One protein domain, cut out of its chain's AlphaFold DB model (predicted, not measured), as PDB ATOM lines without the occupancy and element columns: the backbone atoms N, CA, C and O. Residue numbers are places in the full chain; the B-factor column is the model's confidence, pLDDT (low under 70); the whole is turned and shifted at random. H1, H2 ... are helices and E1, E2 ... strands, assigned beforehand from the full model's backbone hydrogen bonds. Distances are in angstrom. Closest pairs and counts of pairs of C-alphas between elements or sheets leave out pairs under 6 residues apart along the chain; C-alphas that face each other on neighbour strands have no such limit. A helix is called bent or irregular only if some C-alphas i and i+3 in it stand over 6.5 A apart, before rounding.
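What this domain is: This is residues 52 to 136 of the 145 residues of the protein "Hypothetical protein" of Rotaria sp. Silwood1 (UniProt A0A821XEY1). A small sheet of three parallel strands has H2 packed over one face, while H1 packs on H2 and grazes the sheet at its E1 edge. H3 is set off past the E3 edge, near H2, and the loop round residues 62 to 68 sticks out. The printed part has 85 residues, in the order E1 H1 E2 H2 E3 H3, with sheet order E1 E2 E3 and a mixed class. It is compact, with a radius of gyration of the C-alphas of 13.2 A and spans of 39 by 28 by 22 A.

Where its parts are: Find C-alpha 54 at (149.576, 128.862, 105.894), where E1, residues 54 to 57, begins. H1, residues 74 to 91, spans 23.5 A; it kinks by 69 degrees near residue 85 and is irregular, with C-alphas 87 and 90 7.7 A apart. E2 is residues 94 to 98, 13.6 A; H2 is residues 102 to 108; E3 is residues 116 to 120, 13.2 A. H3, residues 124 to 134, runs 15.7 A to C-alpha 134 at (149.278, 136.716, 87.195).

How they stand to each other: Look at N 55 and O 94, 2.9 A, for parallel E1 and E2, and at N 97 and O 118, 3.0 A, for parallel E2 and E3, each within hydrogen-bond range. E1, H1, E2 and E2, H2, E3 are strand-helix-strand units, parallel neighbour strands with a helix between, with right-handed crossovers. H2 is on the sheet at a height of 10.5 A, over E2, slantwise at 37 degrees on the local plane; E1 has 2 of its C-alphas and is only just not under it. H1 only grazes the sheet; its residues 81 to 85 alone touch H2, closest at the C-alphas of Cys 81 and Ile 105, 6.2 A, at a steep tilt of 61 degrees, the same way. H3 is not on the sheet and is apart from H1. Every O i to N i+4 pair is within hydrogen-bond range in H2, against 9 of 14 in H1 and 4 of 7 in H3.

The domain as a whole: The C-alphas farthest apart, Phe 65 and Leu 136, are 40.1 A apart. The printed part has no cut, and the link E1 to H1 is long, with 16 residues. Confidence is under 70 at residues 60 to 71, 122 and 124 to 136.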
ATOM      1  N   ILE A  52     149.421 132.064 110.882       89.56
ATOM      2  CA  ILE A  52     149.141 132.663 109.560       89.56
ATOM      3  C   ILE A  52     150.094 132.211 108.434       89.56
ATOM      4  O   ILE A  52     149.860 132.479 107.253       89.56
ATOM      5  N   ARG A  53     151.186 131.501 108.750       89.44
ATOM      6  CA  ARG A  53     152.141 131.003 107.736       89.44
ATOM      7  C   ARG A  53     151.461 130.275 106.582       89.44
ATOM      8  O   ARG A  53     151.912 130.384 105.438       89.44
ATOM      9  N   HIS A  54     150.407 129.524 106.885       89.19
ATOM     10  CA  HIS A  54     149.576 128.862 105.894       89.19
ATOM     11  C   HIS A  54     148.165 129.425 105.956       89.19
ATOM     12  O   HIS A  54     147.363 129.003 106.773       89.19
ATOM     13  N   LEU A  55     147.863 130.354 105.056       88.62
ATOM     14  CA  LEU A  55     146.534 130.922 104.937       88.62
ATOM     15  C   LEU A  55     145.648 129.995 104.097       88.62
ATOM     16  O   LEU A  55     145.953 129.744 102.929       88.62
ATOM     17  N   ASN A  56     144.558 129.497 104.680       88.19
ATOM     18  CA  ASN A  56     143.583 128.666 103.979       88.19
ATOM     19  C   ASN A  56     142.225 129.374 103.871       88.19
ATOM     20  O   ASN A  56     141.454 129.394 104.825       88.19
ATOM     21  N   VAL A  57     141.925 129.947 102.706       85.44
ATOM     22  CA  VAL A  57     140.658 130.637 102.419       85.44
ATOM     23  C   VAL A  57     139.763 129.734 101.568       85.44
ATOM     24  O   VAL A  57     139.438 130.036 100.421       85.44
ATOM     25  N   THR A  58     139.405 128.586 102.133       81.31
ATOM     26  CA  THR A  58     138.415 127.648 101.583       81.31
ATOM     27  C   THR A  58     137.419 127.315 102.687       81.31
ATOM     28  O   THR A  58     137.849 127.108 103.827       81.31
ATOM     29  N   VAL A  59     136.119 127.219 102.397       71.38
ATOM     30  CA  VAL A  59     135.166 126.735 103.412       71.38
ATOM     31  C   VAL A  59     135.395 125.247 103.647       71.38
ATOM     32  O   VAL A  59     135.784 124.501 102.749       71.38
ATOM     33  N   MET A  60     135.177 124.838 104.895       60.12
ATOM     34  CA  MET A  60     135.285 123.473 105.393       60.12
ATOM     35  C   MET A  60     134.786 122.437 104.371       60.12
ATOM     36  O   MET A  60     133.617 122.432 103.986       60.12
ATOM     37  N   THR A  61     135.656 121.509 103.972       52.75
ATOM     38  CA  THR A  61     135.242 120.263 103.319       52.75
ATOM     39  C   THR A  61     134.493 119.422 104.344       52.75
ATOM     40  O   THR A  61     135.114 118.741 105.168       52.75
ATOM     41  N   MET A  62     133.162 119.454 104.321       44.16
ATOM     42  CA  MET A  62     132.391 118.419 104.998       44.16
ATOM     43  C   MET A  62     132.636 117.111 104.244       44.16
ATOM     44  O   MET A  62     132.198 116.951 103.107       44.16
ATOM     45  N   LYS A  63     133.324 116.157 104.881       42.06
ATOM     46  CA  LYS A  63     133.361 114.759 104.429       42.06
ATOM     47  C   LYS A  63     131.983 114.123 104.656       42.06
ATOM     48  O   LYS A  63     131.819 113.280 105.532       42.06
ATOM     49  N   SER A  64     130.968 114.583 103.933       44.22
ATOM     50  CA  SER A  64     129.724 113.833 103.772       44.22
ATOM     51  C   SER A  64     129.888 112.861 102.598       44.22
ATOM     52  O   SER A  64     130.863 112.952 101.856       44.22
ATOM     53  N   PHE A  65     128.935 111.945 102.402       45.41
ATOM     54  CA  PHE A  65     128.893 111.025 101.251       45.41
ATOM     55  C   PHE A  65     129.011 111.720  99.879       45.41
ATOM     56  O   PHE A  65     129.300 111.060  98.884       45.41
ATOM     57  N   PHE A  66     128.826 113.038  99.838       48.47
ATOM     58  CA  PHE A  66     129.156 113.901  98.717       48.47
ATOM     59  C   PHE A  66     130.223 114.909  99.167       48.47
ATOM     60  O   PHE A  66     130.032 115.601 100.173       48.47
ATOM     61  N   GLU A  67     131.334 114.993  98.431       50.28
ATOM     62  CA  GLU A  67     132.354 116.034  98.598       50.28
ATOM     63  C   GLU A  67     131.780 117.382  98.140       50.28
ATOM     64  O   GLU A  67     132.041 117.852  97.036       50.28
ATOM     65  N   TYR A  68     130.949 118.000  98.980       48.66
ATOM     66  CA  TYR A  68     130.536 119.382  98.784       48.66
ATOM     67  C   TYR A  68     131.522 120.298  99.493       48.66
ATOM     68  O   TYR A  68     131.639 120.326 100.719       48.66
ATOM     69  N   THR A  69     132.240 121.054  98.683       54.75
ATOM     70  CA  THR A  69     132.932 122.265  99.097       54.75
ATOM     71  C   THR A  69     131.959 123.421  98.935       54.75
ATOM     72  O   THR A  69     131.409 123.643  97.856       54.75
ATOM     73  N   PHE A  70     131.690 124.130 100.027       63.00
ATOM     74  CA  PHE A  70     130.947 125.381  99.956       63.00
ATOM     75  C   PHE A  70     131.917 126.492  99.551       63.00
ATOM     76  O   PHE A  70     133.054 126.519 100.014       63.00
ATOM     77  N   SER A  71     131.482 127.398  98.682       68.88
ATOM     78  CA  SER A  71     132.268 128.589  98.368       68.88
ATOM     79  C   SER A  71     132.296 129.534  99.564       68.88
ATOM     80  O   SER A  71     131.286 129.661 100.265       68.88
ATOM     81  N   VAL A  72     133.418 130.222  99.789       77.81
ATOM     82  CA  VAL A  72     133.466 131.296 100.796       77.81
ATOM     83  C   VAL A  72     132.474 132.385 100.395       77.81
ATOM     84  O   VAL A  72     132.503 132.866  99.267       77.81
ATOM     85  N   ASP A  73     131.588 132.758 101.317       83.31
ATOM     86  CA  ASP A  73     130.624 133.831 101.080       83.31
ATOM     87  C   ASP A  73     131.340 135.156 100.761       83.31
ATOM     88  O   ASP A  73     132.361 135.496 101.371       83.31
ATOM     89  N   ASP A  74     130.801 135.921  99.809       85.19
ATOM     90  CA  ASP A  74     131.433 137.148  99.324       85.19
ATOM     91  C   ASP A  74     131.629 138.195 100.425       85.19
ATOM     92  O   ASP A  74     132.623 138.923 100.381       85.19
ATOM     93  N   GLN A  75     130.732 138.268 101.416       86.44
ATOM     94  CA  GLN A  75     130.855 139.184 102.551       86.44
ATOM     95  C   GLN A  75     132.033 138.790 103.442       86.44
ATOM     96  O   GLN A  75     132.806 139.645 103.887       86.44
ATOM     97  N   VAL A  76     132.195 137.489 103.680       86.00
ATOM     98  CA  VAL A  76     133.317 136.950 104.449       86.00
ATOM     99  C   VAL A  76     134.625 137.208 103.711       86.00
ATOM    100  O   VAL A  76     135.594 137.679 104.310       86.00
ATOM    101  N   LEU A  77     134.640 136.982 102.397       88.75
ATOM    102  CA  LEU A  77     135.799 137.245 101.556       88.75
ATOM    103  C   LEU A  77     136.159 138.738 101.515       88.75
ATOM    104  O   LEU A  77     137.341 139.065 101.624       88.75
ATOM    105  N   SER A  78     135.174 139.639 101.416       90.31
ATOM    106  CA  SER A  78     135.397 141.091 101.504       90.31
ATOM    107  C   SER A  78     136.056 141.460 102.822       90.31
ATOM    108  O   SER A  78     137.093 142.113 102.816       90.31
ATOM    109  N   ARG A  79     135.527 140.963 103.945       88.69
ATOM    110  CA  ARG A  79     136.101 141.237 105.267       88.69
ATOM    111  C   ARG A  79     137.539 140.736 105.384       88.69
ATOM    112  O   ARG A  79     138.393 141.462 105.883       88.69
ATOM    113  N   ILE A  80     137.820 139.515 104.923       89.62
ATOM    114  CA  ILE A  80     139.186 138.971 104.923       89.62
ATOM    115  C   ILE A  80     140.107 139.873 104.101       89.62
ATOM    116  O   ILE A  80     141.192 140.221 104.566       89.62
ATOM    117  N   CYS A  81     139.675 140.267 102.904       90.19
ATOM    118  CA  CYS A  81     140.497 141.074 102.018       90.19
ATOM    119  C   CYS A  81     140.730 142.487 102.553       90.19
ATOM    120  O   CYS A  81     141.855 142.957 102.544       90.19
ATOM    121  N   GLU A  82     139.697 143.160 103.036       90.19
ATOM    122  CA  GLU A  82     139.780 144.573 103.411       90.19
ATOM    123  C   GLU A  82     140.385 144.781 104.799       90.19
ATOM    124  O   GLU A  82     141.137 145.734 104.993       90.19
ATOM    125  N   ASN A  83     140.107 143.880 105.745       87.75
ATOM    126  CA  ASN A  83     140.439 144.113 107.150       87.75
ATOM    127  C   ASN A  83     141.574 143.227 107.654       87.75
ATOM    128  O   ASN A  83     142.271 143.612 108.578       87.75
ATOM    129  N   ILE A  84     141.775 142.036 107.082       89.25
ATOM    130  CA  ILE A  84     142.688 141.044 107.670       89.25
ATOM    131  C   ILE A  84     143.970 140.938 106.852       89.25
ATOM    132  O   ILE A  84     145.064 141.090 107.400       89.25
ATOM    133  N   LEU A  85     143.853 140.729 105.536       90.50
ATOM    134  CA  LEU A  85     144.999 140.607 104.631       90.50
ATOM    135  C   LEU A  85     146.023 141.742 104.780       90.50
ATOM    136  O   LEU A  85     147.208 141.405 104.864       90.50
ATOM    137  N   PRO A  86     145.643 143.032 104.901       90.19
ATOM    138  CA  PRO A  86     146.599 144.132 105.049       90.19
ATOM    139  C   PRO A  86     147.517 144.008 106.271       90.19
ATOM    140  O   PRO A  86     148.609 144.570 106.278       90.19
ATOM    141  N   HIS A  87     147.125 143.241 107.287       88.25
ATOM    142  CA  HIS A  87     147.925 143.040 108.496       88.25
ATOM    143  C   HIS A  87     148.784 141.773 108.449       88.25
ATOM    144  O   HIS A  87     149.803 141.684 109.138       88.25
ATOM    145  N   ILE A  88     148.410 140.796 107.619       91.06
ATOM    146  CA  ILE A  88     149.018 139.462 107.648       91.06
ATOM    147  C   ILE A  88     149.774 139.071 106.379       91.06
ATOM    148  O   ILE A  88     150.587 138.149 106.421       91.06
ATOM    149  N   HIS A  89     149.547 139.755 105.254       90.12
ATOM    150  CA  HIS A  89     150.043 139.351 103.931       90.12
ATOM    151  C   HIS A  89     151.565 139.123 103.875       90.12
ATOM    152  O   HIS A  89     152.047 138.225 103.184       90.12
ATOM    153  N   SER A  90     152.342 139.896 104.639       90.62
ATOM    154  CA  SER A  90     153.808 139.798 104.707       90.62
ATOM    155  C   SER A  90     154.315 138.542 105.428       90.62
ATOM    156  O   SER A  90     155.511 138.236 105.387       90.62
ATOM    157  N   GLN A  91     153.414 137.819 106.090       92.06
ATOM    158  CA  GLN A  91     153.688 136.633 106.896       92.06
ATOM    159  C   GLN A  91     153.171 135.346 106.249       92.06
ATOM    160  O   GLN A  91     153.500 134.261 106.724       92.06
ATOM    161  N   VAL A  92     152.397 135.449 105.167       91.38
ATOM    162  CA  VAL A  92     151.840 134.296 104.457       91.38
ATOM    163  C   VAL A  92     152.913 133.677 103.560       91.38
ATOM    164  O   VAL A  92     153.479 134.337 102.687       91.38
ATOM    165  N   TYR A  93     153.173 132.387 103.763       91.94
ATOM    166  CA  TYR A  93     154.126 131.596 102.978       91.94
ATOM    167  C   TYR A  93     153.430 130.644 102.009       91.94
ATOM    168  O   TYR A  93     153.934 130.363 100.918       91.94
ATOM    169  N   LYS A  94     152.276 130.128 102.435       91.25
ATOM    170  CA  LYS A  94     151.422 129.227 101.674       91.25
ATOM    171  C   LYS A  94     150.009 129.782 101.655       91.25
ATOM    172  O   LYS A  94     149.493 130.147 102.708       91.25
ATOM    173  N   LEU A  95     149.397 129.794 100.480       89.81
ATOM    174  CA  LEU A  95     148.025 130.237 100.283       89.81
ATOM    175  C   LEU A  95     147.212 129.107  99.650       89.81
ATOM    176  O   LEU A  95     147.546 128.653  98.560       89.81
ATOM    177  N   THR A  96     146.150 128.664 100.313       88.81
ATOM    178  CA  THR A  96     145.154 127.755  99.738       88.81
ATOM    179  C   THR A  96     143.876 128.540  99.495       88.81
ATOM    180  O   THR A  96     143.356 129.148 100.427       88.81
ATOM    181  N   VAL A  97     143.401 128.578  98.251       86.56
ATOM    182  CA  VAL A  97     142.245 129.392  97.844       86.56
ATOM    183  C   VAL A  97     141.403 128.680  96.801       86.56
ATOM    184  O   VAL A  97     141.889 127.844  96.036       86.56
ATOM    185  N   GLU A  98     140.134 129.059  96.738       82.62
ATOM    186  CA  GLU A  98     139.240 128.653  95.660       82.62
ATOM    187  C   GLU A  98     139.414 129.529  94.419       82.62
ATOM    188  O   GLU A  98     139.847 130.685  94.486       82.62
ATOM    189  N   GLN A  99     139.027 128.975  93.269       77.31
ATOM    190  CA  GLN A  99     139.160 129.639  91.974       77.31
ATOM    191  C   GLN A  99     138.475 131.015  91.904       77.31
ATOM    192  O   GLN A  99     138.975 131.893  91.210       77.31
ATOM    193  N   HIS A 100     137.337 131.217  92.567       79.50
ATOM    194  CA  HIS A 100     136.627 132.503  92.523       79.50
ATOM    195  C   HIS A 100     137.247 133.556  93.459       79.50
ATOM    196  O   HIS A 100     137.074 134.752  93.241       79.50
ATOM    197  N   SER A 101     138.009 133.126  94.469       84.56
ATOM    198  CA  SER A 101     138.579 134.002  95.502       84.56
ATOM    199  C   SER A 101     139.998 134.468  95.184       84.56
ATOM    200  O   SER A 101     140.450 135.481  95.719       84.56
ATOM    201  N   ILE A 102     140.717 133.747  94.318       83.81
ATOM    202  CA  ILE A 102     142.134 134.002  94.028       83.81
ATOM    203  C   ILE A 102     142.401 135.420  93.501       83.81
ATOM    204  O   ILE A 102     143.331 136.052  93.996       83.81
ATOM    205  N   GLU A 103     141.604 135.953  92.566       82.19
ATOM    206  CA  GLU A 103     141.775 137.330  92.056       82.19
ATOM    207  C   GLU A 103     141.691 138.325  93.200       82.19
ATOM    208  O   GLU A 103     142.589 139.140  93.391       82.19
ATOM    209  N   ARG A 104     140.629 138.217  94.001       86.44
ATOM    210  CA  ARG A 104     140.364 139.141  95.102       86.44
ATOM    211  C   ARG A 104     141.499 139.101  96.122       86.44
ATOM    212  O   ARG A 104     141.997 140.149  96.513       86.44
ATOM    213  N   ILE A 105     141.975 137.911  96.483       87.81
ATOM    214  CA  ILE A 105     143.030 137.729  97.490       87.81
ATOM    215  C   ILE A 105     144.403 138.174  96.968       87.81
ATOM    216  O   ILE A 105     145.152 138.823  97.700       87.81
ATOM    217  N   LEU A 106     144.754 137.833  95.723       84.56
ATOM    218  CA  LEU A 106     146.062 138.162  95.143       84.56
ATOM    219  C   LEU A 106     146.172 139.617  94.682       84.56
ATOM    220  O   LEU A 106     147.275 140.157  94.679       84.56
ATOM    221  N   LEU A 107     145.066 140.257  94.293       83.88
ATOM    222  CA  LEU A 107     145.066 141.670  93.904       83.88
ATOM    223  C   LEU A 107     145.015 142.616  95.106       83.88
ATOM    224  O   LEU A 107     145.434 143.764  94.980       83.88
ATOM    225  N   ASN A 108     144.520 142.158  96.259       86.38
ATOM    226  CA  ASN A 108     144.342 143.020  97.424       86.38
ATOM    227  C   ASN A 108     145.651 143.289  98.194       86.38
ATOM    228  O   ASN A 108     145.817 144.364  98.761       86.38
ATOM    229  N   ALA A 109     146.619 142.365  98.168       85.19
ATOM    230  CA  ALA A 109     147.870 142.521  98.909       85.19
ATOM    231  C   ALA A 109     149.097 141.977  98.158       85.19
ATOM    232  O   ALA A 109     149.001 141.099  97.305       85.19
ATOM    233  N   SER A 110     150.287 142.480  98.508       86.31
ATOM    234  CA  SER A 110     151.564 141.925  98.033       86.31
ATOM    235  C   SER A 110     152.087 140.877  99.002       86.31
ATOM    236  O   SER A 110     152.281 141.183 100.170       86.31
ATOM    237  N   TYR A 111     152.404 139.671  98.542       88.19
ATOM    238  CA  TYR A 111     152.850 138.586  99.421       88.19
ATOM    239  C   TYR A 111     154.347 138.282  99.253       88.19
ATOM    240  O   TYR A 111     154.710 137.346  98.542       88.19
ATOM    241  N   PRO A 112     155.251 139.038  99.903       87.31
ATOM    242  CA  PRO A 112     156.693 138.932  99.663       87.31
ATOM    243  C   PRO A 112     157.305 137.582 100.062       87.31
ATOM    244  O   PRO A 112     158.387 137.245  99.592       87.31
ATOM    245  N   LYS A 113     156.647 136.817 100.945       90.56
ATOM    246  CA  LYS A 113     157.130 135.513 101.437       90.56
ATOM    247  C   LYS A 113     156.381 134.321 100.841       90.56
ATOM    248  O   LYS A 113     156.684 133.178 101.190       90.56
ATOM    249  N   LEU A 114     155.414 134.572  99.960       88.81
ATOM    250  CA  LEU A 114     154.592 133.530  99.363       88.81
ATOM    251  C   LEU A 114     155.417 132.721  98.366       88.81
ATOM    252  O   LEU A 114     155.871 133.244  97.353       88.81
ATOM    253  N   TYR A 115     155.580 131.432  98.650       86.62
ATOM    254  CA  TYR A 115     156.292 130.503  97.769       86.62
ATOM    255  C   TYR A 115     155.393 129.387  97.225       86.62
ATOM    256  O   TYR A 115     155.837 128.584  96.407       86.62
ATOM    257  N   SER A 116     154.148 129.287  97.702       86.25
ATOM    258  CA  SER A 116     153.212 128.252  97.266       86.25
ATOM    259  C   SER A 116     151.776 128.754  97.280       86.25
ATOM    260  O   SER A 116     151.282 129.213  98.309       86.25
ATOM    261  N   ILE A 117     151.085 128.561  96.160       86.06
ATOM    262  CA  ILE A 117     149.639 128.739  96.030       86.06
ATOM    263  C   ILE A 117     149.035 127.389  95.656       86.06
ATOM    264  O   ILE A 117     149.506 126.760  94.710       86.06
ATOM    265  N   SER A 118     148.011 126.958  96.388       85.25
ATOM    266  CA  SER A 118     147.224 125.758  96.117       85.25
ATOM    267  C   SER A 118     145.794 126.157  95.773       85.25
ATOM    268  O   SER A 118     145.143 126.877  96.526       85.25
ATOM    269  N   LEU A 119     145.322 125.692  94.619       81.00
ATOM    270  CA  LEU A 119     143.984 125.972  94.114       81.00
ATOM    271  C   LEU A 119     143.079 124.773  94.372       81.00
ATOM    272  O   LEU A 119     143.450 123.651  94.037       81.00
ATOM    273  N   VAL A 120     141.901 125.022  94.935       78.50
ATOM    274  CA  VAL A 120     140.864 124.003  95.166       78.50
ATOM    275  C   VAL A 120     139.688 124.251  94.213       78.50
ATOM    276  O   VAL A 120     139.432 125.396  93.832       78.50
ATOM    277  N   ASN A 121     138.997 123.178  93.805       72.19
ATOM    278  CA  ASN A 121     137.819 123.211  92.920       72.19
ATOM    279  C   ASN A 121     138.055 123.933  91.589       72.19
ATOM    280  O   ASN A 121     137.241 124.740  91.138       72.19
ATOM    281  N   PHE A 122     139.203 123.673  90.970       69.56
ATOM    282  CA  PHE A 122     139.654 124.431  89.813       69.56
ATOM    283  C   PHE A 122     139.291 123.757  88.477       69.56
ATOM    284  O   PHE A 122     139.656 122.608  88.227       69.56
ATOM    285  N   GLN A 123     138.653 124.496  87.561       70.44
ATOM    286  CA  GLN A 123     138.406 124.045  86.183       70.44
ATOM    287  C   GLN A 123     139.641 124.279  85.303       70.44
ATOM    288  O   GLN A 123     139.886 125.406  84.878       70.44
ATOM    289  N   LYS A 124     140.399 123.217  84.996       65.00
ATOM    290  CA  LYS A 124     141.709 123.235  84.300       65.00
ATOM    291  C   LYS A 124     141.805 124.183  83.089       65.00
ATOM    292  O   LYS A 124     142.841 124.809  82.890       65.00
ATOM    293  N   GLU A 125     140.735 124.330  82.313       66.75
ATOM    294  CA  GLU A 125     140.668 125.187  81.116       66.75
ATOM    295  C   GLU A 125     140.814 126.684  81.426       66.75
ATOM    296  O   GLU A 125     141.438 127.424  80.669       66.75
ATOM    297  N   LYS A 126     140.323 127.135  82.586       65.12
ATOM    298  CA  LYS A 126     140.445 128.530  83.032       65.12
ATOM    299  C   LYS A 126     141.833 128.850  83.602       65.12
ATOM    300  O   LYS A 126     142.155 130.019  83.785       65.12
ATOM    301  N   LEU A 127     142.667 127.835  83.860       63.97
ATOM    302  CA  LEU A 127     143.968 127.975  84.526       63.97
ATOM    303  C   LEU A 127     144.959 128.739  83.665       63.97
ATOM    304  O   LEU A 127     145.631 129.654  84.134       63.97
ATOM    305  N   LEU A 128     145.045 128.331  82.402       61.03
ATOM    306  CA  LEU A 128     146.027 128.841  81.457       61.03
ATOM    307  C   LEU A 128     145.846 130.341  81.244       61.03
ATOM    308  O   LEU A 128     146.820 131.073  81.362       61.03
ATOM    309  N   HIS A 129     144.606 130.797  81.053       62.66
ATOM    310  CA  HIS A 129     144.304 132.221  80.904       62.66
ATOM    311  C   HIS A 129     144.656 133.046  82.144       62.66
ATOM    312  O   HIS A 129     145.194 134.148  82.033       62.66
ATOM    313  N   TYR A 130     144.392 132.498  83.325       61.09
ATOM    314  CA  TYR A 130     144.609 133.190  84.589       61.09
ATOM    315  C   TYR A 130     146.093 133.340  84.930       61.09
ATOM    316  O   TYR A 130     146.588 134.411  85.288       61.09
ATOM    317  N   LEU A 131     146.831 132.247  84.759       61.22
ATOM    318  CA  LEU A 131     148.254 132.188  85.036       61.22
ATOM    319  C   LEU A 131     149.064 133.029  84.053       61.22
ATOM    320  O   LEU A 131     150.027 133.658  84.480       61.22
ATOM    321  N   THR A 132     148.658 133.123  82.782       60.62
ATOM    322  CA  THR A 132     149.331 134.015  81.824       60.62
ATOM    323  C   THR A 132     149.292 135.489  82.240       60.62
ATOM    324  O   THR A 132     150.210 136.225  81.895       60.62
ATOM    325  N   GLY A 133     148.286 135.919  83.014       58.41
ATOM    326  CA  GLY A 133     148.192 137.290  83.531       58.41
ATOM    327  C   GLY A 133     148.904 137.515  84.873       58.41
ATOM    328  O   GLY A 133     149.526 138.556  85.072       58.41
ATOM    329  N   ILE A 134     148.837 136.546  85.795       58.94
ATOM    330  CA  ILE A 134     149.278 136.716  87.195       58.94
ATOM    331  C   ILE A 134     150.702 136.195  87.462       58.94
ATOM    332  O   ILE A 134     151.397 136.743  88.321       58.94
ATOM    333  N   LEU A 135     151.196 135.198  86.711       51.34
ATOM    334  CA  LEU A 135     152.541 134.627  86.918       51.34
ATOM    335  C   LEU A 135     153.687 135.613  86.659       51.34
ATOM    336  O   LEU A 135     154.793 135.386  87.139       51.34
ATOM    337  N   LEU A 136     153.439 136.734  85.980       49.31
ATOM    338  CA  LEU A 136     154.435 137.802  85.843       49.31
ATOM    339  C   LEU A 136     154.787 138.473  87.188       49.31
ATOM    340  O   LEU A 136     155.755 139.225  87.245       49.31
TER     341      LEU A 136